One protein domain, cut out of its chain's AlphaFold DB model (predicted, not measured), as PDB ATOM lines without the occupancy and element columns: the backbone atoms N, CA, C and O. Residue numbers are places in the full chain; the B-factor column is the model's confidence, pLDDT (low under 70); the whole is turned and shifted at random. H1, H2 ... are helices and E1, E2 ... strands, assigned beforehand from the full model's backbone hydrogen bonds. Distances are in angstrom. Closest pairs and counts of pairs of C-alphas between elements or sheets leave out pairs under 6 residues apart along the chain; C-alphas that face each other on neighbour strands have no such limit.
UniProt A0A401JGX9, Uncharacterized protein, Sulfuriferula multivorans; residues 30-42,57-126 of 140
ATOM      1  N   SER A  30     178.383 151.735 134.435       44.16
ATOM      2  CA  SER A  30     177.624 152.695 135.238       44.16
ATOM      3  C   SER A  30     177.061 153.828 134.381       44.16
ATOM      4  O   SER A  30     175.890 154.148 134.530       44.16
ATOM      5  N   ASP A  31     177.829 154.370 133.433       45.16
ATOM      6  CA  ASP A  31     177.362 155.436 132.536       45.16
ATOM      7  C   ASP A  31     176.184 154.953 131.668       45.16
ATOM      8  O   ASP A  31     175.225 155.690 131.436       45.16
ATOM      9  N   ALA A  32     176.227 153.698 131.204       45.34
ATOM     10  CA  ALA A  32     175.138 153.093 130.439       45.34
ATOM     11  C   ALA A  32     173.869 152.893 131.293       45.34
ATOM     12  O   ALA A  32     172.757 153.144 130.818       45.34
ATOM     13  N   VAL A  33     174.031 152.492 132.560       48.12
ATOM     14  CA  VAL A  33     172.934 152.362 133.533       48.12
ATOM     15  C   VAL A  33     172.336 153.729 133.874       48.12
ATOM     16  O   VAL A  33     171.117 153.884 133.811       48.12
ATOM     17  N   ASP A  34     173.161 154.739 134.141       48.06
ATOM     18  CA  ASP A  34     172.717 156.093 134.488       48.06
ATOM     19  C   ASP A  34     171.923 156.741 133.344       48.06
ATOM     20  O   ASP A  34     170.870 157.348 133.565       48.06
ATOM     21  N   VAL A  35     172.363 156.551 132.094       46.12
ATOM     22  CA  VAL A  35     171.624 156.998 130.903       46.12
ATOM     23  C   VAL A  35     170.281 156.272 130.781       46.12
ATOM     24  O   VAL A  35     169.272 156.910 130.468       46.12
ATOM     25  N   ALA A  36     170.228 154.965 131.051       45.06
ATOM     26  CA  ALA A  36     168.978 154.205 131.028       45.06
ATOM     27  C   ALA A  36     167.998 154.676 132.121       45.06
ATOM     28  O   ALA A  36     166.804 154.851 131.853       45.06
ATOM     29  N   GLU A  37     168.492 154.954 133.328       48.28
ATOM     30  CA  GLU A  37     167.689 155.498 134.423       48.28
ATOM     31  C   GLU A  37     167.177 156.914 134.139       48.28
ATOM     32  O   GLU A  37     166.020 157.228 134.432       48.28
ATOM     33  N   GLU A  38     168.008 157.788 133.566       45.41
ATOM     34  CA  GLU A  38     167.590 159.134 133.172       45.41
ATOM     35  C   GLU A  38     166.484 159.109 132.116       45.41
ATOM     36  O   GLU A  38     165.539 159.897 132.197       45.41
ATOM     37  N   GLN A  39     166.570 158.208 131.137       42.78
ATOM     38  CA  GLN A  39     165.543 158.074 130.105       42.78
ATOM     39  C   GLN A  39     164.238 157.509 130.682       42.78
ATOM     40  O   GLN A  39     163.161 158.020 130.371       42.78
ATOM     41  N   ALA A  40     164.317 156.541 131.602       44.91
ATOM     42  CA  ALA A  40     163.151 156.038 132.330       44.91
ATOM     43  C   ALA A  40     162.456 157.148 133.147       44.91
ATOM     44  O   ALA A  40     161.230 157.275 133.111       44.91
ATOM     45  N   LYS A  41     163.225 158.024 133.815       45.81
ATOM     46  CA  LYS A  41     162.700 159.204 134.539       45.81
ATOM     47  C   LYS A  41     162.006 160.214 133.617       45.81
ATOM     48  O   LYS A  41     161.127 160.942 134.070       45.81
ATOM     49  N   ARG A  42     162.359 160.252 132.327       45.75
ATOM     50  CA  ARG A  42     161.735 161.114 131.303       45.75
ATOM     51  C   ARG A  42     160.457 160.516 130.698       45.75
ATOM     52  O   ARG A  42     159.934 161.063 129.730       45.75
ATOM     53  N   ILE A  57     174.292 140.062 126.854       74.06
ATOM     54  CA  ILE A  57     175.481 139.394 126.325       74.06
ATOM     55  C   ILE A  57     176.690 139.795 127.165       74.06
ATOM     56  O   ILE A  57     176.882 140.971 127.485       74.06
ATOM     57  N   VAL A  58     177.527 138.814 127.494       81.69
ATOM     58  CA  VAL A  58     178.720 138.995 128.314       81.69
ATOM     59  C   VAL A  58     179.914 138.314 127.658       81.69
ATOM     60  O   VAL A  58     179.818 137.176 127.196       81.69
ATOM     61  N   ALA A  59     181.060 138.994 127.630       82.94
ATOM     62  CA  ALA A  59     182.283 138.395 127.115       82.94
ATOM     63  C   ALA A  59     182.632 137.101 127.896       82.94
ATOM     64  O   ALA A  59     182.410 137.042 129.112       82.94
ATOM     65  N   PRO A  60     183.200 136.062 127.254       83.12
ATOM     66  CA  PRO A  60     183.821 136.053 125.923       83.12
ATOM     67  C   PRO A  60     182.902 136.045 124.692       83.12
ATOM     68  O   PRO A  60     183.440 136.072 123.581       83.12
ATOM     69  N   ASP A  61     181.569 136.031 124.835       83.00
ATOM     70  CA  ASP A  61     180.706 136.158 123.656       83.00
ATOM     71  C   ASP A  61     181.012 137.461 122.920       83.00
ATOM     72  O   ASP A  61     181.312 138.496 123.523       83.00
ATOM     73  N   SER A  62     180.985 137.388 121.593       73.88
ATOM     74  CA  SER A  62     181.311 138.530 120.749       73.88
ATOM     75  C   SER A  62     180.047 139.267 120.336       73.88
ATOM     76  O   SER A  62     179.102 138.661 119.829       73.88
ATOM     77  N   ASN A  63     180.087 140.590 120.485       74.69
ATOM     78  CA  ASN A  63     179.109 141.497 119.898       74.69
ATOM     79  C   ASN A  63     179.694 142.054 118.605       74.69
ATOM     80  O   ASN A  63     180.727 142.725 118.621       74.69
ATOM     81  N   CYS A  64     179.042 141.764 117.487       73.50
ATOM     82  CA  CYS A  64     179.425 142.251 116.170       73.50
ATOM     83  C   CYS A  64     178.361 143.209 115.636       73.50
ATOM     84  O   CYS A  64     177.171 143.026 115.887       73.50
ATOM     85  N   TYR A  65     178.791 144.194 114.852       75.81
ATOM     86  CA  TYR A  65     177.901 145.153 114.209       75.81
ATOM     87  C   TYR A  65     178.018 145.035 112.699       75.81
ATOM     88  O   TYR A  65     179.128 144.918 112.174       75.81
ATOM     89  N   CYS A  66     176.893 145.100 111.995       68.38
ATOM     90  CA  CYS A  66     176.890 145.282 110.551       68.38
ATOM     91  C   CYS A  66     175.849 146.304 110.104       68.38
ATOM     92  O   CYS A  66     174.815 146.508 110.737       68.38
ATOM     93  N   SER A  67     176.149 146.983 109.004       75.81
ATOM     94  CA  SER A  67     175.211 147.888 108.347       75.81
ATOM     95  C   SER A  67     174.020 147.106 107.826       75.81
ATOM     96  O   SER A  67     174.205 146.144 107.078       75.81
ATOM     97  N   GLU A  68     172.804 147.556 108.113       75.12
ATOM     98  CA  GLU A  68     171.622 146.952 107.493       75.12
ATOM     99  C   GLU A  68     171.607 147.198 105.975       75.12
ATOM    100  O   GLU A  68     171.295 146.313 105.181       75.12
ATOM    101  N   SER A  69     172.025 148.396 105.558       72.62
ATOM    102  CA  SER A  69     171.983 148.819 104.154       72.62
ATOM    103  C   SER A  69     173.011 148.132 103.252       72.62
ATOM    104  O   SER A  69     172.749 147.942 102.066       72.62
ATOM    105  N   THR A  70     174.183 147.777 103.787       76.00
ATOM    106  CA  THR A  70     175.269 147.175 102.993       76.00
ATOM    107  C   THR A  70     175.569 145.732 103.379       76.00
ATOM    108  O   THR A  70     176.263 145.042 102.636       76.00
ATOM    109  N   GLY A  71     175.088 145.268 104.534       71.75
ATOM    110  CA  GLY A  71     175.434 143.967 105.106       71.75
ATOM    111  C   GLY A  71     176.889 143.857 105.576       71.75
ATOM    112  O   GLY A  71     177.313 142.778 105.988       71.75
ATOM    113  N   LEU A  72     177.674 144.937 105.507       72.31
ATOM    114  CA  LEU A  72     179.091 144.925 105.868       72.31
ATOM    115  C   LEU A  72     179.274 145.109 107.373       72.31
ATOM    116  O   LEU A  72     178.658 145.991 107.975       72.31
ATOM    117  N   GLY A  73     180.145 144.285 107.956       74.31
ATOM    118  CA  GLY A  73     180.576 144.430 109.341       74.31
ATOM    119  C   GLY A  73     181.451 145.667 109.542       74.31
ATOM    120  O   GLY A  73     182.166 146.072 108.625       74.31
ATOM    121  N   PHE A  74     181.411 146.247 110.737       72.06
ATOM    122  CA  PHE A  74     182.266 147.372 111.120       72.06
ATOM    123  C   PHE A  74     182.724 147.249 112.578       72.06
ATOM    124  O   PHE A  74     182.114 146.529 113.373       72.06
ATOM    125  N   SER A  75     183.834 147.907 112.917       69.62
ATOM    126  CA  SER A  75     184.432 147.836 114.251       69.62
ATOM    127  C   SER A  75     184.053 149.029 115.137       69.62
ATOM    128  O   SER A  75     183.429 149.989 114.694       69.62
ATOM    129  N   ASN A  76     184.478 148.984 116.402       68.06
ATOM    130  CA  ASN A  76     184.373 150.121 117.323       68.06
ATOM    131  C   ASN A  76     185.458 151.188 117.096       68.06
ATOM    132  O   ASN A  76     185.532 152.145 117.868       68.06
ATOM    133  N   ALA A  77     186.329 151.030 116.093       67.56
ATOM    134  CA  ALA A  77     187.285 152.070 115.745       67.56
ATOM    135  C   ALA A  77     186.540 153.354 115.354       67.56
ATOM    136  O   ALA A  77     185.501 153.300 114.696       67.56
ATOM    137  N   THR A  78     187.079 154.509 115.749       64.38
ATOM    138  CA  THR A  78     186.437 155.814 115.534       64.38
ATOM    139  C   THR A  78     186.004 156.010 114.082       64.38
ATOM    140  O   THR A  78     184.848 156.341 113.843       64.38
ATOM    141  N   ASP A  79     186.893 155.727 113.128       74.25
ATOM    142  CA  ASP A  79     186.638 155.932 111.697       74.25
ATOM    143  C   ASP A  79     185.470 155.070 111.178       74.25
ATOM    144  O   ASP A  79     184.659 155.530 110.375       74.25
ATOM    145  N   ASP A  80     185.336 153.841 111.682       70.50
ATOM    146  CA  ASP A  80     184.241 152.932 111.326       70.50
ATOM    147  C   ASP A  80     182.911 153.377 111.960       70.50
ATOM    148  O   ASP A  80     181.840 153.277 111.349       70.50
ATOM    149  N   LEU A  81     182.972 153.894 113.191       77.56
ATOM    150  CA  LEU A  81     181.803 154.268 113.982       77.56
ATOM    151  C   LEU A  81     181.227 155.639 113.592       77.56
ATOM    152  O   LEU A  81     180.030 155.861 113.774       77.56
ATOM    153  N   GLU A  82     182.029 156.545 113.021       79.06
ATOM    154  CA  GLU A  82     181.612 157.906 112.632       79.06
ATOM    155  C   GLU A  82     180.396 157.933 111.693       79.06
ATOM    156  O   GLU A  82     179.595 158.873 111.730       79.06
ATOM    157  N   THR A  83     180.210 156.880 110.892       82.81
ATOM    158  CA  THR A  83     179.031 156.726 110.026       82.81
ATOM    159  C   THR A  83     177.747 156.537 110.837       82.81
ATOM    160  O   THR A  83     176.697 157.056 110.461       82.81
ATOM    161  N   TYR A  84     177.805 155.840 111.972       79.25
ATOM    162  CA  TYR A  84     176.635 155.431 112.763       79.25
ATOM    163  C   TYR A  84     176.434 156.281 114.027       79.25
ATOM    164  O   TYR A  84     175.313 156.402 114.535       79.25
ATOM    165  N   PHE A  85     177.494 156.927 114.517       80.69
ATOM    166  CA  PHE A  85     177.483 157.745 115.724       80.69
ATOM    167  C   PHE A  85     178.201 159.080 115.521       80.69
ATOM    168  O   PHE A  85     179.375 159.155 115.171       80.69
ATOM    169  N   ASN A  86     177.500 160.171 115.819       76.50
ATOM    170  CA  ASN A  86     178.075 161.505 115.820       76.50
ATOM    171  C   ASN A  86     178.644 161.822 117.206       76.50
ATOM    172  O   ASN A  86     177.918 162.298 118.084       76.50
ATOM    173  N   SER A  87     179.950 161.621 117.376       74.88
ATOM    174  CA  SER A  87     180.664 161.878 118.635       74.88
ATOM    175  C   SER A  87     180.546 163.328 119.112       74.88
ATOM    176  O   SER A  87     180.329 163.575 120.294       74.88
ATOM    177  N   LYS A  88     180.573 164.302 118.192       81.31
ATOM    178  CA  LYS A  88     180.435 165.734 118.517       81.31
ATOM    179  C   LYS A  88     179.063 166.090 119.090       81.31
ATOM    180  O   LYS A  88     178.945 167.052 119.842       81.31
ATOM    181  N   LYS A  89     178.020 165.358 118.693       78.06
ATOM    182  CA  LYS A  89     176.640 165.546 119.164       78.06
ATOM    183  C   LYS A  89     176.226 164.516 120.218       78.06
ATOM    184  O   LYS A  89     175.095 164.596 120.689       78.06
ATOM    185  N   GLY A  90     177.092 163.551 120.535       74.88
ATOM    186  CA  GLY A  90     176.813 162.455 121.460       74.88
ATOM    187  C   GLY A  90     175.584 161.624 121.085       74.88
ATOM    188  O   GLY A  90     174.841 161.219 121.972       74.88
ATOM    189  N   ARG A  91     175.293 161.431 119.789       76.94
ATOM    190  CA  ARG A  91     174.063 160.742 119.353       76.94
ATOM    191  C   ARG A  91     174.228 159.968 118.049       76.94
ATOM    192  O   ARG A  91     175.061 160.330 117.220       76.94
ATOM    193  N   SER A  92     173.365 158.973 117.841       79.44
ATOM    194  CA  SER A  92     173.252 158.239 116.573       79.44
ATOM    195  C   SER A  92     173.022 159.178 115.379       79.44
ATOM    196  O   SER A  92     172.394 160.237 115.497       79.44
ATOM    197  N   THR A  93     173.533 158.782 114.215       77.25
ATOM    198  CA  THR A  93     173.296 159.449 112.926       77.25
ATOM    199  C   THR A  93     171.962 159.058 112.285       77.25
ATOM    200  O   THR A  93     171.523 159.741 111.363       77.25
ATOM    201  N   GLY A  94     171.294 158.012 112.788       80.56
ATOM    202  CA  GLY A  94     170.053 157.468 112.229       80.56
ATOM    203  C   GLY A  94     170.257 156.369 111.180       80.56
ATOM    204  O   GLY A  94     169.276 155.886 110.624       80.56
ATOM    205  N   HIS A  95     171.501 155.961 110.909       74.94
ATOM    206  CA  HIS A  95     171.778 154.780 110.093       74.94
ATOM    207  C   HIS A  95     171.501 153.501 110.888       74.94
ATOM    208  O   HIS A  95     172.023 153.335 111.991       74.94
ATOM    209  N   ALA A  96     170.692 152.611 110.315       78.94
ATOM    210  CA  ALA A  96     170.330 151.350 110.944       78.94
ATOM    211  C   ALA A  96     171.501 150.353 110.945       78.94
ATOM    212  O   ALA A  96     172.270 150.249 109.980       78.94
ATOM    213  N   VAL A  97     171.625 149.629 112.055       75.88
ATOM    214  CA  VAL A  97     172.696 148.675 112.343       75.88
ATOM    215  C   VAL A  97     172.065 147.401 112.878       75.88
ATOM    216  O   VAL A  97     171.161 147.452 113.704       75.88
ATOM    217  N   ILE A  98     172.592 146.263 112.447       68.75
ATOM    218  CA  ILE A  98     172.273 144.954 112.998       68.75
ATOM    219  C   ILE A  98     173.341 144.612 114.038       68.75
ATOM    220  O   ILE A  98     174.540 144.655 113.746       68.75
ATOM    221  N   VAL A  99     172.900 144.242 115.239       75.62
ATOM    222  CA  VAL A  99     173.759 143.663 116.277       75.62
ATOM    223  C   VAL A  99     173.671 142.143 116.183       75.62
ATOM    224  O   VAL A  99     172.583 141.570 116.189       75.62
ATOM    225  N   VAL A 100     174.821 141.482 116.085       70.31
ATOM    226  CA  VAL A 100     174.932 140.025 115.998       70.31
ATOM    227  C   VAL A 100     175.723 139.510 117.188       70.31
ATOM    228  O   VAL A 100     176.868 139.904 117.400       70.31
ATOM    229  N   THR A 101     175.123 138.586 117.930       75.69
ATOM    230  CA  THR A 101     175.813 137.817 118.966       75.69
ATOM    231  C   THR A 101     176.465 136.594 118.348       75.69
ATOM    232  O   THR A 101     175.802 135.803 117.671       75.69
ATOM    233  N   VAL A 102     177.749 136.401 118.622       74.75
ATOM    234  CA  VAL A 102     178.463 135.175 118.270       74.75
ATOM    235  C   VAL A 102     178.898 134.486 119.550       74.75
ATOM    236  O   VAL A 102     179.686 135.031 120.325       74.75
ATOM    237  N   GLY A 103     178.369 133.277 119.746       78.38
ATOM    238  CA  GLY A 103     178.707 132.437 120.882       78.38
ATOM    239  C   GLY A 103     180.191 132.080 120.899       78.38
ATOM    240  O   GLY A 103     180.778 131.742 119.866       78.38
ATOM    241  N   THR A 104     180.790 132.121 122.081       83.12
ATOM    242  CA  THR A 104     182.185 131.747 122.292       83.12
ATOM    243  C   THR A 104     182.416 130.287 121.929       83.12
ATOM    244  O   THR A 104     181.726 129.389 122.414       83.12
ATOM    245  N   ALA A 105     183.451 130.038 121.127       82.00
ATOM    246  CA  ALA A 105     183.863 128.685 120.781       82.00
ATOM    247  C   ALA A 105     184.274 127.883 122.040       82.00
ATOM    248  O   ALA A 105     185.000 128.421 122.889       82.00
ATOM    249  N   PRO A 106     183.872 126.603 122.173       83.81
ATOM    250  CA  PRO A 106     184.231 125.762 123.315       83.81
ATOM    251  C   PRO A 106     185.716 125.701 123.625       83.81
ATOM    252  O   PRO A 106     186.103 125.709 124.792       83.81
ATOM    253  N   GLU A 107     186.554 125.700 122.599       83.69
ATOM    254  CA  GLU A 107     188.006 125.680 122.713       83.69
ATOM    255  C   GLU A 107     188.532 126.919 123.446       83.69
ATOM    256  O   GLU A 107     189.488 126.816 124.214       83.69
ATOM    257  N   LEU A 108     187.887 128.076 123.253       82.00
ATOM    258  CA  LEU A 108     188.288 129.333 123.877       82.00
ATOM    259  C   LEU A 108     187.868 129.383 125.346       82.00
ATOM    260  O   LEU A 108     188.719 129.609 126.204       82.00
ATOM    261  N   TYR A 109     186.594 129.135 125.671       85.38
ATOM    262  CA  TYR A 109     186.172 129.176 127.078       85.38
ATOM    263  C   TYR A 109     186.732 128.011 127.906       85.38
ATOM    264  O   TYR A 109     186.860 128.131 129.124       85.38
ATOM    265  N   SER A 110     187.088 126.889 127.272       85.25
ATOM    266  CA  SER A 110     187.697 125.744 127.961       85.25
ATOM    267  C   SER A 110     189.199 125.915 128.191       85.25
ATOM    268  O   SER A 110     189.778 125.189 129.002       85.25
ATOM    269  N   ALA A 111     189.850 126.857 127.502       86.31
ATOM    270  CA  ALA A 111     191.267 127.120 127.696       86.31
ATOM    271  C   ALA A 111     191.537 127.669 129.107       86.31
ATOM    272  O   ALA A 111     190.848 128.559 129.621       86.31
ATOM    273  N   ALA A 112     192.566 127.117 129.751       89.81
ATOM    274  CA  ALA A 112     192.895 127.425 131.135       89.81
ATOM    275  C   ALA A 112     193.116 128.933 131.338       89.81
ATOM    276  O   ALA A 112     193.905 129.566 130.640       89.81
ATOM    277  N   GLY A 113     192.416 129.504 132.320       87.12
ATOM    278  CA  GLY A 113     192.546 130.916 132.687       87.12
ATOM    279  C   GLY A 113     191.787 131.906 131.797       87.12
ATOM    280  O   GLY A 113     191.715 133.077 132.172       87.12
ATOM    281  N   VAL A 114     191.168 131.481 130.687       87.75
ATOM    282  CA  VAL A 114     190.427 132.395 129.797       87.75
ATOM    283  C   VAL A 114     189.217 133.000 130.504       87.75
ATOM    284  O   VAL A 114     189.150 134.218 130.655       87.75
ATOM    285  N   ILE A 115     188.311 132.174 131.032       91.25
ATOM    286  CA  ILE A 115     187.118 132.659 131.749       91.25
ATOM    287  C   ILE A 115     187.485 133.523 132.959       91.25
ATOM    288  O   ILE A 115     186.877 134.568 133.174       91.25
ATOM    289  N   ALA A 116     188.528 133.153 133.707       89.19
ATOM    290  CA  ALA A 116     189.006 133.963 134.827       89.19
ATOM    291  C   ALA A 116     189.541 135.336 134.375       89.19
ATOM    292  O   ALA A 116     189.338 136.335 135.067       89.19
ATOM    293  N   SER A 117     190.201 135.399 133.215       87.00
ATOM    294  CA  SER A 117     190.709 136.652 132.644       87.00
ATOM    295  C   SER A 117     189.571 137.573 132.210       87.00
ATOM    296  O   SER A 117     189.580 138.749 132.576       87.00
ATOM    297  N   PHE A 118     188.561 137.040 131.515       86.88
ATOM    298  CA  PHE A 118     187.358 137.800 131.165       86.88
ATOM    299  C   PHE A 118     186.609 138.262 132.414       86.88
ATOM    300  O   PHE A 118     186.328 139.448 132.535       86.88
ATOM    301  N   ALA A 119     186.381 137.386 133.395       86.81
ATOM    302  CA  ALA A 119     185.721 137.759 134.647       86.81
ATOM    303  C   ALA A 119     186.443 138.913 135.359       86.81
ATOM    304  O   ALA A 119     185.805 139.864 135.805       86.81
ATOM    305  N   ARG A 120     187.782 138.867 135.427       85.69
ATOM    306  CA  ARG A 120     188.585 139.937 136.033       85.69
ATOM    307  C   ARG A 120     188.445 141.256 135.282       85.69
ATOM    308  O   ARG A 120     188.346 142.298 135.927       85.69
ATOM    309  N   LEU A 121     188.473 141.223 133.953       82.31
ATOM    310  CA  LEU A 121     188.312 142.439 133.169       82.31
ATOM    311  C   LEU A 121     186.908 143.025 133.338       82.31
ATOM    312  O   LEU A 121     186.770 144.214 133.600       82.31
ATOM    313  N   LEU A 122     185.880 142.184 133.239       80.19
ATOM    314  CA  LEU A 122     184.490 142.601 133.365       80.19
ATOM    315  C   LEU A 122     184.199 143.202 134.739       80.19
ATOM    316  O   LEU A 122     183.569 144.253 134.830       80.19
ATOM    317  N   HIS A 123     184.770 142.615 135.789       79.00
ATOM    318  CA  HIS A 123     184.743 143.201 137.123       79.00
ATOM    319  C   HIS A 123     185.408 144.583 137.166       79.00
ATOM    320  O   HIS A 123     184.880 145.497 137.794       79.00
ATOM    321  N   GLY A 124     186.528 144.759 136.458       74.06
ATOM    322  CA  GLY A 124     187.223 146.042 136.329       74.06
ATOM    323  C   GLY A 124     186.394 147.151 135.672       74.06
ATOM    324  O   GLY A 124     186.597 148.315 136.006       74.06
ATOM    325  N   ILE A 125     185.436 146.804 134.804       75.25
ATOM    326  CA  ILE A 125     184.525 147.760 134.144       75.25
ATOM    327  C   ILE A 125     183.135 147.841 134.801       75.25
ATOM    328  O   ILE A 125     182.226 148.460 134.248       75.25
ATOM    329  N   GLY A 126     182.967 147.233 135.981       75.88
ATOM    330  CA  GLY A 126     181.758 147.337 136.805       75.88
ATOM    331  C   GLY A 126     180.793 146.151 136.724       75.88
ATOM    332  O   GLY A 126     179.804 146.135 137.455       75.88
TER     333      GLY A 126
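AT A GLANCE: This is residues 30 to 42 and 57 to 126 of the 140 residues of an uncharacterized protein of Sulfuriferula multivorans (UniProt A0A401JGX9). An open, loose shape is built round a ribbon of two antiparallel strands, E1 and E2, with the short helix H2 and a long stretch of loop, residues 82 to 96, round one end of the ribbon and the short helix H3 beyond the other. From H3 the helix H4 folds back across a gap from the ribbon, and the helix H1 stands free with its residues 31 to 41. The printed part has 83 residues, with four named helices and two named strands in the order H1, E1, H2, E2, H3, H4, and its class is mixed, helices and strands. The whole is loose, with a radius of gyration of the C-alphas of 16.0 A, and spans 43 by 35 by 21 A.

IN THESE COORDINATES: H1 is residues 30 to 41, from C-alpha 30 at (177.624, 152.695, 135.238), and is 16.3 A long. After the cut, E1 is residues 62 to 67, 16.7 A long, from C-alpha 62 at (181.311, 138.530, 120.749). H2 is residues 78 to 81. E2 is residues 97 to 102, 15.8 A long. H3 is residues 106 to 110. H4 is residues 114 to 124, 15.5 A long, and ends with C-alpha 124 at (187.223, 146.042, 136.329).

HOW THE PARTS SIT: H1 touches no helix, and it is apart from H2, E2, H3 and H4. E1 and E2 are antiparallel neighbours, with 152 degrees between their directions. C-alphas 64 and 100 face each other at 5.0 A. N 64 and O 100 are within hydrogen-bond range at 2.9 A, and so are N 98 and O 66 at 2.8 A. Residues 65 to 66 of E1 also pair, antiparallel, with residues 73 to 74. Residues 85 to 86 pair, antiparallel, with residues 91 to 92. H2 is apart from H3 and H4. H3 and H4 are close but not clearly touching, with the closest C-alphas, those of Tyr 109 and Ile 115, 5.9 A apart. H4 is apart from both E1 and E2. In H1, H3 and H4 every O i to N i+4 pair is within hydrogen-bond range; H2, with 4 residues, is too short for such a pair.

THE WHOLE: The two C-alphas farthest apart are those of Arg 42 and Ala 112, 45.9 A, while the first and last printed C-alphas, of Ser 30 and Gly 126, are 6.9 A apart. Residues 43 to 56 are not printed, and C-alphas 42 and 57 are 26.2 A apart across this cut, which lies in the link from H1 to E1. Of the links that are printed whole, H2 to E2 is long, with 15 residues, E1 to H2 is short, and E2 to H3 and H3 to H4 are tight. The mean pLDDT of the printed part is 73.2; it is under 70 at residues 30 to 42, 66, 75 to 78 and 98, and the mean for H1 is 46.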